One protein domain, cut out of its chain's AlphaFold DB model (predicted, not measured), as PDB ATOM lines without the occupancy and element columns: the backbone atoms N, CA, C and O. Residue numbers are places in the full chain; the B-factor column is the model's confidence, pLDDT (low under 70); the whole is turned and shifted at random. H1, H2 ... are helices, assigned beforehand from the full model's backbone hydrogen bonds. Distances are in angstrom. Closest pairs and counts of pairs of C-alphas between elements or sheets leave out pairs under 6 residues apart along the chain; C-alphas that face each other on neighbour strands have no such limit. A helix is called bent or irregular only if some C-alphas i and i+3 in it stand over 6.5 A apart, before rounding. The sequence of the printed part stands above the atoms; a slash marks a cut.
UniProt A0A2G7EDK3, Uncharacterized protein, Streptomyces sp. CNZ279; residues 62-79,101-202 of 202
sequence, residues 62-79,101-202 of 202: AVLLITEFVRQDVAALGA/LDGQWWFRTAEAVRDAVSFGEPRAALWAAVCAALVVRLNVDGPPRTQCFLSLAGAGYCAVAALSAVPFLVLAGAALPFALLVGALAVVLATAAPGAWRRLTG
ATOM      1  N   ALA A  62      50.307  42.890 -33.904       84.38
ATOM      2  CA  ALA A  62      51.124  43.438 -34.986       84.38
ATOM      3  C   ALA A  62      50.291  44.284 -35.961       84.38
ATOM      4  O   ALA A  62      50.709  45.378 -36.328       84.38
ATOM      5  N   VAL A  63      49.095  43.818 -36.334       84.75
ATOM      6  CA  VAL A  63      48.135  44.571 -37.158       84.75
ATOM      7  C   VAL A  63      47.747  45.872 -36.467       84.75
ATOM      8  O   VAL A  63      47.743  46.923 -37.099       84.75
ATOM      9  N   LEU A  64      47.463  45.832 -35.166       84.75
ATOM     10  CA  LEU A  64      47.153  47.022 -34.383       84.75
ATOM     11  C   LEU A  64      48.325  48.017 -34.387       84.75
ATOM     12  O   LEU A  64      48.112  49.192 -34.661       84.75
ATOM     13  N   LEU A  65      49.564  47.561 -34.182       83.19
ATOM     14  CA  LEU A  65      50.751  48.423 -34.270       83.19
ATOM     15  C   LEU A  65      50.910  49.039 -35.661       83.19
ATOM     16  O   LEU A  65      51.023  50.255 -35.782       83.19
ATOM     17  N   ILE A  66      50.894  48.212 -36.707       81.00
ATOM     18  CA  ILE A  66      51.067  48.656 -38.095       81.00
ATOM     19  C   ILE A  66      49.987  49.667 -38.465       81.00
ATOM     20  O   ILE A  66      50.285  50.700 -39.053       81.00
ATOM     21  N   THR A  67      48.740  49.400 -38.089       78.62
ATOM     22  CA  THR A  67      47.630  50.297 -38.404       78.62
ATOM     23  C   THR A  67      47.704  51.598 -37.621       78.62
ATOM     24  O   THR A  67      47.364  52.619 -38.191       78.62
ATOM     25  N   GLU A  68      48.199  51.627 -36.382       81.81
ATOM     26  CA  GLU A  68      48.428  52.891 -35.667       81.81
ATOM     27  C   GLU A  68      49.624  53.679 -36.233       81.81
ATOM     28  O   GLU A  68      49.543  54.901 -36.325       81.81
ATOM     29  N   PHE A  69      50.694  53.002 -36.669       76.62
ATOM     30  CA  PHE A  69      51.862  53.642 -37.295       76.62
ATOM     31  C   PHE A  69      51.534  54.241 -38.662       76.62
ATOM     32  O   PHE A  69      51.847  55.395 -38.933       76.62
ATOM     33  N   VAL A  70      50.882  53.461 -39.522       69.06
ATOM     34  CA  VAL A  70      50.591  53.850 -40.906       69.06
ATOM     35  C   VAL A  70      49.372  54.777 -40.985       69.06
ATOM     36  O   VAL A  70      49.201  55.490 -41.966       69.06
ATOM     37  N   ARG A  71      48.537  54.850 -39.940       68.88
ATOM     38  CA  ARG A  71      47.333  55.703 -39.903       68.88
ATOM     39  C   ARG A  71      47.604  57.199 -40.039       68.88
ATOM     40  O   ARG A  71      46.703  57.929 -40.447       68.88
ATOM     41  N   GLN A  72      48.781  57.681 -39.648       64.44
ATOM     42  CA  GLN A  72      49.116  59.094 -39.866       64.44
ATOM     43  C   GLN A  72      49.332  59.405 -41.355       64.44
ATOM     44  O   GLN A  72      49.104  60.538 -41.774       64.44
ATOM     45  N   ASP A  73      49.670  58.384 -42.142       56.50
ATOM     46  CA  ASP A  73      50.087  58.500 -43.535       56.50
ATOM     47  C   ASP A  73      49.048  57.952 -44.532       56.50
ATOM     48  O   ASP A  73      49.005  58.371 -45.690       56.50
ATOM     49  N   VAL A  74      48.196  57.019 -44.096       55.38
ATOM     50  CA  VAL A  74      47.184  56.325 -44.906       55.38
ATOM     51  C   VAL A  74      45.869  56.236 -44.130       55.38
ATOM     52  O   VAL A  74      45.839  56.289 -42.901       55.38
ATOM     53  N   ALA A  75      44.754  56.123 -44.853       60.56
ATOM     54  CA  ALA A  75      43.415  56.026 -44.279       60.56
ATOM     55  C   ALA A  75      43.302  54.944 -43.179       60.56
ATOM     56  O   ALA A  75      44.037  53.957 -43.159       60.56
ATOM     57  N   ALA A  76      42.354  55.135 -42.255       59.31
ATOM     58  CA  ALA A  76      42.113  54.203 -41.153       59.31
ATOM     59  C   ALA A  76      41.764  52.783 -41.645       59.31
ATOM     60  O   ALA A  76      41.282  52.600 -42.762       59.31
ATOM     61  N   LEU A  77      41.957  51.774 -40.789       55.56
ATOM     62  CA  LEU A  77      41.584  50.388 -41.090       55.56
ATOM     63  C   LEU A  77      40.099  50.304 -41.511       55.56
ATOM     64  O   LEU A  77      39.218  50.654 -40.728       55.56
ATOM     65  N   GLY A  78      39.837  49.849 -42.741       55.53
ATOM     66  CA  GLY A  78      38.490  49.759 -43.326       55.53
ATOM     67  C   GLY A  78      37.973  51.046 -43.987       55.53
ATOM     68  O   GLY A  78      36.912  51.032 -44.607       55.53
ATOM     69  N   ALA A  79      38.712  52.155 -43.915       62.66
ATOM     70  CA  ALA A  79      38.370  53.368 -44.644       62.66
ATOM     71  C   ALA A  79      38.853  53.271 -46.097       62.66
ATOM     72  O   ALA A  79      40.029  53.018 -46.367       62.66
ATOM     73  N   LEU A 101      42.534  43.094 -54.275       84.75
ATOM     74  CA  LEU A 101      42.056  42.217 -53.207       84.75
ATOM     75  C   LEU A 101      40.531  42.246 -53.060       84.75
ATOM     76  O   LEU A 101      39.959  41.211 -52.726       84.75
ATOM     77  N   ASP A 102      39.859  43.354 -53.374       84.00
ATOM     78  CA  ASP A 102      38.391  43.446 -53.370       84.00
ATOM     79  C   ASP A 102      37.758  42.480 -54.399       84.00
ATOM     80  O   ASP A 102      36.673  41.924 -54.202       84.00
ATOM     81  N   GLY A 103      38.498  42.144 -55.462       84.94
ATOM     82  CA  GLY A 103      38.135  41.071 -56.392       84.94
ATOM     83  C   GLY A 103      38.102  39.667 -55.762       84.94
ATOM     84  O   GLY A 103      37.470  38.759 -56.305       84.94
ATOM     85  N   GLN A 104      38.736  39.463 -54.603       89.88
ATOM     86  CA  GLN A 104      38.854  38.162 -53.947       89.88
ATOM     87  C   GLN A 104      37.727  37.925 -52.934       89.88
ATOM     88  O   GLN A 104      37.492  38.708 -52.015       89.88
ATOM     89  N   TRP A 105      37.037  36.789 -53.060       91.19
ATOM     90  CA  TRP A 105      35.885  36.460 -52.211       91.19
ATOM     91  C   TRP A 105      36.246  36.341 -50.721       91.19
ATOM     92  O   TRP A 105      35.460  36.748 -49.866       91.19
ATOM     93  N   TRP A 106      37.429  35.809 -50.403       89.06
ATOM     94  CA  TRP A 106      37.877  35.611 -49.023       89.06
ATOM     95  C   TRP A 106      38.154  36.946 -48.326       89.06
ATOM     96  O   TRP A 106      37.828  37.096 -47.152       89.06
ATOM     97  N   PHE A 107      38.697  37.923 -49.058       86.94
ATOM     98  CA  PHE A 107      39.016  39.247 -48.534       86.94
ATOM     99  C   PHE A 107      37.732  40.009 -48.207       86.94
ATOM    100  O   PHE A 107      37.541  40.424 -47.067       86.94
ATOM    101  N   ARG A 108      36.779  40.042 -49.149       87.12
ATOM    102  CA  ARG A 108      35.445  40.624 -48.922       87.12
ATOM    103  C   ARG A 108      34.700  39.963 -47.770       87.12
ATOM    104  O   ARG A 108      34.038  40.637 -46.988       87.12
ATOM    105  N   THR A 109      34.814  38.642 -47.648       89.06
ATOM    106  CA  THR A 109      34.205  37.909 -46.531       89.06
ATOM    107  C   THR A 109      34.848  38.314 -45.205       89.06
ATOM    108  O   THR A 109      34.132  38.559 -44.239       89.06
ATOM    109  N   ALA A 110      36.177  38.430 -45.144       87.06
ATOM    110  CA  ALA A 110      36.881  38.860 -43.938       87.06
ATOM    111  C   ALA A 110      36.520  40.298 -43.535       87.06
ATOM    112  O   ALA A 110      36.274  40.550 -42.356       87.06
ATOM    113  N   GLU A 111      36.427  41.224 -44.494       86.62
ATOM    114  CA  GLU A 111      35.966  42.593 -44.238       86.62
ATOM    115  C   GLU A 111      34.519  42.622 -43.739       86.62
ATOM    116  O   GLU A 111      34.246  43.225 -42.706       86.62
ATOM    117  N   ALA A 112      33.611  41.888 -44.387       87.31
ATOM    118  CA  ALA A 112      32.214  41.815 -43.969       87.31
ATOM    119  C   ALA A 112      32.053  41.237 -42.553       87.31
ATOM    120  O   ALA A 112      31.276  41.757 -41.754       87.31
ATOM    121  N   VAL A 113      32.801  40.178 -42.215       87.81
ATOM    122  CA  VAL A 113      32.791  39.591 -40.866       87.81
ATOM    123  C   VAL A 113      33.365  40.573 -39.846       87.81
ATOM    124  O   VAL A 113      32.778  40.746 -38.779       87.81
ATOM    125  N   ARG A 114      34.483  41.242 -40.157       86.31
ATOM    126  CA  ARG A 114      35.058  42.267 -39.276       86.31
ATOM    127  C   ARG A 114      34.046  43.373 -39.010       86.31
ATOM    128  O   ARG A 114      33.828  43.724 -37.855       86.31
ATOM    129  N   ASP A 115      33.424  43.907 -40.051       86.19
ATOM    130  CA  ASP A 115      32.512  45.042 -39.948       86.19
ATOM    131  C   ASP A 115      31.229  44.657 -39.188       86.19
ATOM    132  O   ASP A 115      30.764  45.414 -38.336       86.19
ATOM    133  N   ALA A 116      30.723  43.434 -39.386       87.31
ATOM    134  CA  ALA A 116      29.583  42.906 -38.636       87.31
ATOM    135  C   ALA A 116      29.876  42.728 -37.135       87.31
ATOM    136  O   ALA A 116      29.011  42.983 -36.300       87.31
ATOM    137  N   VAL A 117      31.088  42.288 -36.782       84.75
ATOM    138  CA  VAL A 117      31.472  41.982 -35.389       84.75
ATOM    139  C   VAL A 117      32.043  43.205 -34.658       84.75
ATOM    140  O   VAL A 117      32.132  43.213 -33.433       84.75
ATOM    141  N   SER A 118      32.409  44.259 -35.387       81.75
ATOM    142  CA  SER A 118      33.006  45.471 -34.818       81.75
ATOM    143  C   SER A 118      32.017  46.578 -34.461       81.75
ATOM    144  O   SER A 118      32.441  47.616 -33.956       81.75
ATOM    145  N   PHE A 119      30.715  46.375 -34.689       81.62
ATOM    146  CA  PHE A 119      29.654  47.328 -34.330       81.62
ATOM    147  C   PHE A 119      29.879  48.753 -34.875       81.62
ATOM    148  O   PHE A 119      29.485  49.733 -34.250       81.62
ATOM    149  N   GLY A 120      30.525  48.877 -36.039       78.62
ATOM    150  CA  GLY A 120      30.854  50.168 -36.655       78.62
ATOM    151  C   GLY A 120      32.157  50.809 -36.159       78.62
ATOM    152  O   GLY A 120      32.578  51.822 -36.714       78.62
ATOM    153  N   GLU A 121      32.841  50.205 -35.183       83.25
ATOM    154  CA  GLU A 121      34.128  50.668 -34.657       83.25
ATOM    155  C   GLU A 121      35.210  49.565 -34.743       83.25
ATOM    156  O   GLU A 121      35.664  49.036 -33.721       83.25
ATOM    157  N   PRO A 122      35.704  49.226 -35.956       80.88
ATOM    158  CA  PRO A 122      36.696  48.156 -36.176       80.88
ATOM    159  C   PRO A 122      37.968  48.319 -35.344       80.88
ATOM    160  O   PRO A 122      38.578  47.333 -34.917       80.88
ATOM    161  N   ARG A 123      38.334  49.569 -35.054       80.88
ATOM    162  CA  ARG A 123      39.468  49.928 -34.207       80.88
ATOM    163  C   ARG A 123      39.241  49.573 -32.741       80.88
ATOM    164  O   ARG A 123      40.101  48.928 -32.143       80.88
ATOM    165  N   ALA A 124      38.120  50.001 -32.162       85.88
ATOM    166  CA  ALA A 124      37.813  49.738 -30.759       85.88
ATOM    167  C   ALA A 124      37.718  48.229 -30.511       85.88
ATOM    168  O   ALA A 124      38.274  47.724 -29.538       85.88
ATOM    169  N   ALA A 125      37.119  47.499 -31.455       86.44
ATOM    170  CA  ALA A 125      37.045  46.046 -31.412       86.44
ATOM    171  C   ALA A 125      38.430  45.367 -31.487       86.44
ATOM    172  O   ALA A 125      38.675  44.415 -30.746       86.44
ATOM    173  N   LEU A 126      39.372  45.876 -32.296       85.00
ATOM    174  CA  LEU A 126      40.741  45.338 -32.344       85.00
ATOM    175  C   LEU A 126      41.509  45.588 -31.045       85.00
ATOM    176  O   LEU A 126      42.128  44.667 -30.512       85.00
ATOM    177  N   TRP A 127      41.415  46.802 -30.497       89.25
ATOM    178  CA  TRP A 127      41.967  47.121 -29.180       89.25
ATOM    179  C   TRP A 127      41.370  46.227 -28.091       89.25
ATOM    180  O   TRP A 127      42.109  45.654 -27.293       89.25
ATOM    181  N   ALA A 128      40.049  46.038 -28.089       89.06
ATOM    182  CA  ALA A 128      39.367  45.169 -27.139       89.06
ATOM    183  C   ALA A 128      39.827  43.707 -27.255       89.06
ATOM    184  O   ALA A 128      40.086  43.073 -26.234       89.06
ATOM    185  N   ALA A 129      39.993  43.183 -28.475       87.19
ATOM    186  CA  ALA A 129      40.463  41.818 -28.707       87.19
ATOM    187  C   ALA A 129      41.900  41.598 -28.201       87.19
ATOM    188  O   ALA A 129      42.176  40.597 -27.535       87.19
ATOM    189  N   VAL A 130      42.805  42.549 -28.458       85.25
ATOM    190  CA  VAL A 130      44.193  42.492 -27.970       85.25
ATOM    191  C   VAL A 130      44.242  42.640 -26.446       85.25
ATOM    192  O   VAL A 130      44.905  41.847 -25.776       85.25
ATOM    193  N   CYS A 131      43.488  43.576 -25.868       85.69
ATOM    194  CA  CYS A 131      43.382  43.728 -24.416       85.69
ATOM    195  C   CYS A 131      42.809  42.469 -23.752       85.69
ATOM    196  O   CYS A 131      43.364  42.003 -22.760       85.69
ATOM    197  N   ALA A 132      41.759  41.864 -24.313       85.31
ATOM    198  CA  ALA A 132      41.208  40.604 -23.822       85.31
ATOM    199  C   ALA A 132      42.258  39.481 -23.850       85.31
ATOM    200  O   ALA A 132      42.397  38.740 -22.877       85.31
ATOM    201  N   ALA A 133      43.056  39.396 -24.919       82.31
ATOM    202  CA  ALA A 133      44.148  38.431 -25.035       82.31
ATOM    203  C   ALA A 133      45.253  38.633 -23.980       82.31
ATOM    204  O   ALA A 133      45.822  37.648 -23.497       82.31
ATOM    205  N   LEU A 134      45.559  39.882 -23.618       79.88
ATOM    206  CA  LEU A 134      46.508  40.210 -22.551       79.88
ATOM    207  C   LEU A 134      45.922  39.898 -21.170       79.88
ATOM    208  O   LEU A 134      46.580  39.240 -20.367       79.88
ATOM    209  N   VAL A 135      44.671  40.286 -20.912       83.81
ATOM    210  CA  VAL A 135      43.973  40.016 -19.644       83.81
ATOM    211  C   VAL A 135      43.885  38.518 -19.374       83.81
ATOM    212  O   VAL A 135      44.178  38.091 -18.262       83.81
ATOM    213  N   VAL A 136      43.543  37.700 -20.375       81.06
ATOM    214  CA  VAL A 136      43.482  36.237 -20.208       81.06
ATOM    215  C   VAL A 136      44.845  35.646 -19.835       81.06
ATOM    216  O   VAL A 136      44.907  34.705 -19.049       81.06
ATOM    217  N   ARG A 137      45.942  36.194 -20.366       76.69
ATOM    218  CA  ARG A 137      47.297  35.705 -20.077       76.69
ATOM    219  C   ARG A 137      47.836  36.162 -18.731       76.69
ATOM    220  O   ARG A 137      48.502  35.386 -18.053       76.69
ATOM    221  N   LEU A 138      47.533  37.399 -18.351       78.19
ATOM    222  CA  LEU A 138      47.972  37.979 -17.087       78.19
ATOM    223  C   LEU A 138      47.142  37.469 -15.904       78.19
ATOM    224  O   LEU A 138      47.659  37.339 -14.797       78.19
ATOM    225  N   ASN A 139      45.868  37.147 -16.125       79.56
ATOM    226  CA  ASN A 139      44.981  36.660 -15.080       79.56
ATOM    227  C   ASN A 139      45.128  35.141 -14.902       79.56
ATOM    228  O   ASN A 139      44.450  34.355 -15.555       79.56
ATOM    229  N   VAL A 140      46.018  34.702 -14.013       70.38
ATOM    230  CA  VAL A 140      46.248  33.264 -13.774       70.38
ATOM    231  C   VAL A 140      45.092  32.585 -13.042       70.38
ATOM    232  O   VAL A 140      44.825  31.418 -13.321       70.38
ATOM    233  N   ASP A 141      44.397  33.315 -12.172       76.19
ATOM    234  CA  ASP A 141      43.423  32.762 -11.222       76.19
ATOM    235  C   ASP A 141      41.958  32.969 -11.662       76.19
ATOM    236  O   ASP A 141      41.020  32.739 -10.900       76.19
ATOM    237  N   GLY A 142      41.736  33.417 -12.900       75.75
ATOM    238  CA  GLY A 142      40.393  33.655 -13.428       75.75
ATOM    239  C   GLY A 142      39.622  32.372 -13.793       75.75
ATOM    240  O   GLY A 142      40.212  31.311 -14.008       75.75
ATOM    241  N   PRO A 143      38.282  32.450 -13.929       82.38
ATOM    242  CA  PRO A 143      37.455  31.301 -14.292       82.38
ATOM    243  C   PRO A 143      37.835  30.724 -15.672       82.38
ATOM    244  O   PRO A 143      37.802  31.454 -16.672       82.38
ATOM    245  N   PRO A 144      38.109  29.409 -15.789       78.19
ATOM    246  CA  PRO A 144      38.705  28.822 -16.994       78.19
ATOM    247  C   PRO A 144      37.790  28.885 -18.223       78.19
ATOM    248  O   PRO A 144      38.261  29.023 -19.350       78.19
ATOM    249  N   ARG A 145      36.464  28.817 -18.032       79.94
ATOM    250  CA  ARG A 145      35.490  28.904 -19.135       79.94
ATOM    251  C   ARG A 145      35.450  30.302 -19.750       79.94
ATOM    252  O   ARG A 145      35.482  30.426 -20.971       79.94
ATOM    253  N   THR A 146      35.434  31.338 -18.915       82.69
ATOM    254  CA  THR A 146      35.412  32.737 -19.362       82.69
ATOM    255  C   THR A 146      36.709  33.100 -20.073       82.69
ATOM    256  O   THR A 146      36.678  33.696 -21.143       82.69
ATOM    257  N   GLN A 147      37.850  32.668 -19.532       84.44
ATOM    258  CA  GLN A 147      39.152  32.843 -20.178       84.44
ATOM    259  C   GLN A 147      39.231  32.147 -21.534       84.44
ATOM    260  O   GLN A 147      39.781  32.701 -22.483       84.44
ATOM    261  N   CYS A 148      38.639  30.956 -21.642       81.38
ATOM    262  CA  CYS A 148      38.578  30.228 -22.901       81.38
ATOM    263  C   CYS A 148      37.762  30.943 -23.955       81.38
ATOM    264  O   CYS A 148      38.253  31.165 -25.062       81.38
ATOM    265  N   PHE A 149      36.565  31.376 -23.582       85.50
ATOM    266  CA  PHE A 149      35.716  32.137 -24.475       85.50
ATOM    267  C   PHE A 149      36.393  33.434 -24.933       85.50
ATOM    268  O   PHE A 149      36.480  33.683 -26.130       85.50
ATOM    269  N   LEU A 150      36.947  34.219 -24.002       85.81
ATOM    270  CA  LEU A 150      37.634  35.475 -24.317       85.81
ATOM    271  C   LEU A 150      38.874  35.263 -25.191       85.81
ATOM    272  O   LEU A 150      39.097  36.033 -26.122       85.81
ATOM    273  N   SER A 151      39.665  34.217 -24.931       85.69
ATOM    274  CA  SER A 151      40.850  33.923 -25.743       85.69
ATOM    275  C   SER A 151      40.468  33.518 -27.162       85.69
ATOM    276  O   SER A 151      41.045  34.039 -28.110       85.69
ATOM    277  N   LEU A 152      39.478  32.633 -27.320       84.94
ATOM    278  CA  LEU A 152      39.021  32.172 -28.633       84.94
ATOM    279  C   LEU A 152      38.326  33.282 -29.420       84.94
ATOM    280  O   LEU A 152      38.613  33.448 -30.602       84.94
ATOM    281  N   ALA A 153      37.464  34.069 -28.774       86.88
ATOM    282  CA  ALA A 153      36.809  35.212 -29.400       86.88
ATOM    283  C   ALA A 153      37.837  36.267 -29.832       86.88
ATOM    284  O   ALA A 153      37.815  36.721 -30.976       86.88
ATOM    285  N   GLY A 154      38.790  36.599 -28.952       86.19
ATOM    286  CA  GLY A 154      39.877  37.526 -29.263       86.19
ATOM    287  C   GLY A 154      40.781  37.009 -30.381       86.19
ATOM    288  O   GLY A 154      41.061  37.740 -31.323       86.19
ATOM    289  N   ALA A 155      41.192  35.740 -30.337       87.12
ATOM    290  CA  ALA A 155      41.999  35.117 -31.385       87.12
ATOM    291  C   ALA A 155      41.265  35.086 -32.734       87.12
ATOM    292  O   ALA A 155      41.864  35.411 -33.757       87.12
ATOM    293  N   GLY A 156      39.971  34.753 -32.733       86.81
ATOM    294  CA  GLY A 156      39.129  34.777 -33.926       86.81
ATOM    295  C   GLY A 156      39.053  36.173 -34.537       86.81
ATOM    296  O   GLY A 156      39.325  36.336 -35.726       86.81
ATOM    297  N   TYR A 157      38.779  37.195 -33.721       87.50
ATOM    298  CA  TYR A 157      38.746  38.576 -34.199       87.50
ATOM    299  C   TYR A 157      40.116  39.043 -34.708       87.50
ATOM    300  O   TYR A 157      40.196  39.633 -35.781       87.50
ATOM    301  N   CYS A 158      41.208  38.726 -34.005       89.00
ATOM    302  CA  CYS A 158      42.562  39.058 -34.446       89.00
ATOM    303  C   CYS A 158      42.928  38.393 -35.785       89.00
ATOM    304  O   CYS A 158      43.575  39.025 -36.618       89.00
ATOM    305  N   ALA A 159      42.491  37.151 -36.020       87.75
ATOM    306  CA  ALA A 159      42.704  36.460 -37.291       87.75
ATOM    307  C   ALA A 159      41.911  37.110 -38.437       87.75
ATOM    308  O   ALA A 159      42.472  37.377 -39.499       87.75
ATOM    309  N   VAL A 160      40.630  37.423 -38.213       87.00
ATOM    310  CA  VAL A 160      39.793  38.136 -39.193       87.00
ATOM    311  C   VAL A 160      40.372  39.522 -39.490       87.00
ATOM    312  O   VAL A 160      40.497  39.907 -40.653       87.00
ATOM    313  N   ALA A 161      40.802  40.247 -38.456       86.56
ATOM    314  CA  ALA A 161      41.453  41.538 -38.602       86.56
ATOM    315  C   ALA A 161      42.741  41.427 -39.429       86.56
ATOM    316  O   ALA A 161      42.921  42.219 -40.350       86.56
ATOM    317  N   ALA A 162      43.585  40.420 -39.183       86.44
ATOM    318  CA  ALA A 162      44.798  40.183 -39.963       86.44
ATOM    319  C   ALA A 162      44.511  39.899 -41.444       86.44
ATOM    320  O   ALA A 162      45.172  40.474 -42.305       86.44
ATOM    321  N   LEU A 163      43.490  39.090 -41.749       87.19
ATOM    322  CA  LEU A 163      43.057  38.836 -43.129       87.19
ATOM    323  C   LEU A 163      42.557  40.113 -43.817       87.19
ATOM    324  O   LEU A 163      42.909  40.382 -44.961       87.19
ATOM    325  N   SER A 164      41.784  40.934 -43.106       85.00
ATOM    326  CA  SER A 164      41.286  42.212 -43.631       85.00
ATOM    327  C   SER A 164      42.368  43.299 -43.729       85.00
ATOM    328  O   SER A 164      42.196  44.295 -44.423       85.00
ATOM    329  N   ALA A 165      43.487  43.132 -43.021       84.56
ATOM    330  CA  ALA A 165      44.585  44.091 -42.963       84.56
ATOM    331  C   ALA A 165      45.747  43.728 -43.897       84.56
ATOM    332  O   ALA A 165      46.781  44.390 -43.848       84.56
ATOM    333  N   VAL A 166      45.602  42.717 -44.763       85.06
ATOM    334  CA  VAL A 166      46.651  42.293 -45.707       85.06
ATOM    335  C   VAL A 166      47.260  43.465 -46.492       85.06
ATOM    336  O   VAL A 166      48.488  43.542 -46.521       85.06
ATOM    337  N   PRO A 167      46.486  44.428 -47.038       81.75
ATOM    338  CA  PRO A 167      47.071  45.590 -47.707       81.75
ATOM    339  C   PRO A 167      48.014  46.397 -46.804       81.75
ATOM    340  O   PRO A 167      49.088  46.809 -47.233       81.75
ATOM    341  N   PHE A 168      47.651  46.574 -45.530       79.38
ATOM    342  CA  PHE A 168      48.469  47.283 -44.543       79.38
ATOM    343  C   PHE A 168      49.716  46.484 -44.146       79.38
ATOM    344  O   PHE A 168      50.777  47.066 -43.940       79.38
ATOM    345  N   LEU A 169      49.616  45.153 -44.067       81.56
ATOM    346  CA  LEU A 169      50.759  44.278 -43.785       81.56
ATOM    347  C   LEU A 169      51.775  44.278 -44.934       81.56
ATOM    348  O   LEU A 169      52.977  44.291 -44.682       81.56
ATOM    349  N   VAL A 170      51.297  44.292 -46.181       81.81
ATOM    350  CA  VAL A 170      52.151  44.420 -47.373       81.81
ATOM    351  C   VAL A 170      52.818  45.794 -47.397       81.81
ATOM    352  O   VAL A 170      54.024  45.880 -47.613       81.81
ATOM    353  N   LEU A 171      52.060  46.853 -47.094       79.00
ATOM    354  CA  LEU A 171      52.580  48.218 -47.028       79.00
ATOM    355  C   LEU A 171      53.641  48.403 -45.935       79.00
ATOM    356  O   LEU A 171      54.600  49.143 -46.131       79.00
ATOM    357  N   ALA A 172      53.506  47.708 -44.802       76.38
ATOM    358  CA  ALA A 172      54.498  47.749 -43.731       76.38
ATOM    359  C   ALA A 172      55.894  47.292 -44.196       76.38
ATOM    360  O   ALA A 172      56.891  47.686 -43.590       76.38
ATOM    361  N   GLY A 173      55.986  46.474 -45.252       78.12
ATOM    362  CA  GLY A 173      57.248  46.077 -45.875       78.12
ATOM    363  C   GLY A 173      58.282  45.584 -44.858       78.12
ATOM    364  O   GLY A 173      58.053  44.623 -44.122       78.12
ATOM    365  N   ALA A 174      59.422  46.276 -44.776       75.19
ATOM    366  CA  ALA A 174      60.517  45.941 -43.861       75.19
ATOM    367  C   ALA A 174      60.189  46.140 -42.365       75.19
ATOM    368  O   ALA A 174      60.894  45.597 -41.517       75.19
ATOM    369  N   ALA A 175      59.126  46.875 -42.020       73.00
ATOM    370  CA  ALA A 175      58.675  47.055 -40.638       73.00
ATOM    371  C   ALA A 175      57.854  45.861 -40.115       73.00
ATOM    372  O   ALA A 175      57.762  45.657 -38.903       73.00
ATOM    373  N   LEU A 176      57.297  45.037 -41.012       78.50
ATOM    374  CA  LEU A 176      56.508  43.852 -40.673       78.50
ATOM    375  C   LEU A 176      57.215  42.886 -39.698       78.50
ATOM    376  O   LEU A 176      56.600  42.539 -38.687       78.50
ATOM    377  N   PRO A 177      58.480  42.457 -39.915       79.69
ATOM    378  CA  PRO A 177      59.159  41.564 -38.976       79.69
ATOM    379  C   PRO A 177      59.305  42.185 -37.585       79.69
ATOM    380  O   PRO A 177      59.120  41.485 -36.595       79.69
ATOM    381  N   PHE A 178      59.563  43.491 -37.483       80.50
ATOM    382  CA  PHE A 178      59.646  44.176 -36.191       80.50
ATOM    383  C   PHE A 178      58.289  44.208 -35.485       80.50
ATOM    384  O   PHE A 178      58.213  43.880 -34.304       80.50
ATOM    385  N   ALA A 179      57.207  44.523 -36.201       80.81
ATOM    386  CA  ALA A 179      55.857  44.517 -35.639       80.81
ATOM    387  C   ALA A 179      55.432  43.116 -35.164       80.81
ATOM    388  O   ALA A 179      54.864  42.978 -34.080       80.81
ATOM    389  N   LEU A 180      55.758  42.071 -35.934       81.25
ATOM    390  CA  LEU A 180      55.518  40.678 -35.546       81.25
ATOM    391  C   LEU A 180      56.347  40.277 -34.323       81.25
ATOM    392  O   LEU A 180      55.810  39.643 -33.419       81.25
ATOM    393  N   LEU A 181      57.624  40.667 -34.265       83.75
ATOM    394  CA  LEU A 181      58.489  40.411 -33.113       83.75
ATOM    395  C   LEU A 181      57.969  41.107 -31.853       83.75
ATOM    396  O   LEU A 181      57.911  40.476 -30.801       83.75
ATOM    397  N   VAL A 182      57.544  42.369 -31.946       83.44
ATOM    398  CA  VAL A 182      56.970  43.110 -30.812       83.44
ATOM    399  C   VAL A 182      55.641  42.491 -30.373       83.44
ATOM    400  O   VAL A 182      55.437  42.277 -29.178       83.44
ATOM    401  N   GLY A 183      54.760  42.138 -31.315       79.12
ATOM    402  CA  GLY A 183      53.500  41.452 -31.018       79.12
ATOM    403  C   GLY A 183      53.719  40.090 -30.351       79.12
ATOM    404  O   GLY A 183      53.094  39.785 -29.335       79.12
ATOM    405  N   ALA A 184      54.659  39.293 -30.865       80.38
ATOM    406  CA  ALA A 184      55.043  38.014 -30.278       80.38
ATOM    407  C   ALA A 184      55.659  38.194 -28.885       80.38
ATOM    408  O   ALA A 184      55.289  37.473 -27.961       80.38
ATOM    409  N   LEU A 185      56.541  39.179 -28.702       82.69
ATOM    410  CA  LEU A 185      57.154  39.481 -27.411       82.69
ATOM    411  C   LEU A 185      56.106  39.895 -26.373       82.69
ATOM    412  O   LEU A 185      56.145  39.395 -25.254       82.69
ATOM    413  N   ALA A 186      55.141  40.745 -26.735       77.75
ATOM    414  CA  ALA A 186      54.052  41.146 -25.843       77.75
ATOM    415  C   ALA A 186      53.224  39.936 -25.379       77.75
ATOM    416  O   ALA A 186      52.927  39.786 -24.192       77.75
ATOM    417  N   VAL A 187      52.914  39.028 -26.307       75.56
ATOM    418  CA  VAL A 187      52.200  37.779 -26.020       75.56
ATOM    419  C   VAL A 187      53.032  36.850 -25.128       75.56
ATOM    420  O   VAL A 187      52.509  36.330 -24.142       75.56
ATOM    421  N   VAL A 188      54.323  36.670 -25.423       78.00
ATOM    422  CA  VAL A 188      55.236  35.802 -24.660       78.00
ATOM    423  C   VAL A 188      55.467  36.339 -23.249       78.00
ATOM    424  O   VAL A 188      55.339  35.583 -22.285       78.00
ATOM    425  N   LEU A 189      55.734  37.636 -23.091       75.81
ATOM    426  CA  LEU A 189      55.887  38.268 -21.778       75.81
ATOM    427  C   LEU A 189      54.621  38.102 -20.938       75.81
ATOM    428  O   LEU A 189      54.713  37.720 -19.774       75.81
ATOM    429  N   ALA A 190      53.442  38.286 -21.539       69.56
ATOM    430  CA  ALA A 190      52.178  38.065 -20.848       69.56
ATOM    431  C   ALA A 190      51.996  36.600 -20.403       69.56
ATOM    432  O   ALA A 190      51.378  36.357 -19.371       69.56
ATOM    433  N   THR A 191      52.556  35.620 -21.127       67.94
ATOM    434  CA  THR A 191      52.544  34.206 -20.698       67.94
ATOM    435  C   THR A 191      53.605  33.851 -19.651       67.94
ATOM    436  O   THR A 191      53.365  32.971 -18.825       67.94
ATOM    437  N   ALA A 192      54.770  34.504 -19.667       60.38
ATOM    438  CA  ALA A 192      55.916  34.164 -18.816       60.38
ATOM    439  C   ALA A 192      55.941  34.926 -17.478       60.38
ATOM    440  O   ALA A 192      56.479  34.422 -16.487       60.38
ATOM    441  N   ALA A 193      55.334  36.117 -17.421       57.06
ATOM    442  CA  ALA A 193      55.316  36.985 -16.243       57.06
ATOM    443  C   ALA A 193      54.853  36.310 -14.930       57.06
ATOM    444  O   ALA A 193      55.484  36.557 -13.898       57.06
ATOM    445  N   PRO A 194      53.842  35.416 -14.911       55.88
ATOM    446  CA  PRO A 194      53.355  34.859 -13.648       55.88
ATOM    447  C   PRO A 194      54.351  33.919 -12.951       55.88
ATOM    448  O   PRO A 194      54.344  33.807 -11.726       55.88
ATOM    449  N   GLY A 195      55.215  33.242 -13.717       55.66
ATOM    450  CA  GLY A 195      56.234  32.335 -13.180       55.66
ATOM    451  C   GLY A 195      57.484  33.054 -12.669       55.66
ATOM    452  O   GLY A 195      58.164  32.530 -11.790       55.66
ATOM    453  N   ALA A 196      57.775  34.245 -13.197       54.84
ATOM    454  CA  ALA A 196      58.883  35.085 -12.751       54.84
ATOM    455  C   ALA A 196      58.526  35.857 -11.472       54.84
ATOM    456  O   ALA A 196      59.320  35.893 -10.539       54.84
ATOM    457  N   TRP A 197      57.303  36.391 -11.387       53.91
ATOM    458  CA  TRP A 197      56.823  37.097 -10.196       53.91
ATOM    459  C   TRP A 197      56.760  36.194  -8.957       53.91
ATOM    460  O   TRP A 197      57.288  36.565  -7.916       53.91
ATOM    461  N   ARG A 198      56.230  34.965  -9.078       57.75
ATOM    462  CA  ARG A 198      56.175  34.012  -7.949       57.75
ATOM    463  C   ARG A 198      57.547  33.571  -7.427       57.75
ATOM    464  O   ARG A 198      57.630  33.154  -6.282       57.75
ATOM    465  N   ARG A 199      58.603  33.645  -8.245       56.62
ATOM    466  CA  ARG A 199      59.988  33.337  -7.831       56.62
ATOM    467  C   ARG A 199      60.706  34.523  -7.186       56.62
ATOM    468  O   ARG A 199      61.748  34.326  -6.585       56.62
ATOM    469  N   LEU A 200      60.192  35.737  -7.372       54.00
ATOM    470  CA  LEU A 200      60.748  36.959  -6.791       54.00
ATOM    471  C   LEU A 200      60.082  37.320  -5.457       54.00
ATOM    472  O   LEU A 200      60.673  38.040  -4.662       54.00
ATOM    473  N   THR A 201      58.859  36.838  -5.219       57.03
ATOM    474  CA  THR A 201      58.085  37.105  -3.995       57.03
ATOM    475  C   THR A 201      57.968  35.905  -3.051       57.03
ATOM    476  O   THR A 201      57.233  36.000  -2.070       57.03
ATOM    477  N   GLY A 202      58.603  34.772  -3.365       47.34
ATOM    478  CA  GLY A 202      58.649  33.564  -2.529       47.34
ATOM    479  C   GLY A 202      60.071  33.271  -2.095       47.34
ATOM    480  O   GLY A 202      60.235  32.834  -0.939       47.34
TER     481      GLY A 202
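AT A GLANCE: This is residues 62 to 79 and 101 to 202 of the 202 residues of an uncharacterized protein of Streptomyces sp. CNZ279 (UniProt A0A2G7EDK3). A helical hairpin, H3 and H4, has H2 packed on H4 near one end; the long H6 runs along the hairpin's other side and meets H3 with residues 187 to 194, H1 packs on H6 and H5 near the start of H6, and residues 195 to 202 stick out. The printed part has 120 residues with six named helices, H1 to H6 in order along the chain, and no named strand; its class is all helix, with 94 residues in the helices, and it is only just compact, close to loose, with a radius of gyration of the C-alphas of 16.1 A and spans of 57 by 33 by 21 A.

IN THESE COORDINATES: Find C-alpha 62 at (51.124, 43.438, -34.986); H1 runs to residue 70. Past the cut come H2, residues 105 to 117, H3, 122 to 138, H4, 144 to 164, 29.9 A long, H5, 166 to 171, and H6, 173 to 200, 40.3 A long, ending at (60.748, 36.959, -6.791).

HOW THE PARTS SIT: H3 and H4 touch as a hairpin, at a steep tilt of 39 degrees, opposite ways; their closest C-alphas, Ala 129 and Gly 154, are 4.4 A apart. H2 touches H4 with residues 157 to 164 of H4 alone, closest C-alphas Glu 111 and Ser 164, 5.4 A. Residues 187 to 194 of H6 touch residues 134 to 138 of H3, closest C-alphas Arg 137 and Ala 190, 5.5 A. H1 touches H5, closest C-alphas Thr 67 and Phe 168, 6.9 A, and residues 176 to 183 of H6, closest Ala 62 and Ala 179, 4.9 A. H6 is irregular, C-alphas 191 and 194 being 7.1 A apart; 18 of its 24 O i to N i+4 pairs are within hydrogen-bond range, and every such pair in the other helices.

THE WHOLE: The farthest C-alphas, Gly 103 and Gly 202, are 58.1 A apart. Residues 80 to 100 are cut out, a gap of 14.5 A between C-alphas 79 and 101; of the links printed whole, none is long. Look for pLDDT under 70 at residues 70 to 79 and 190 to 202.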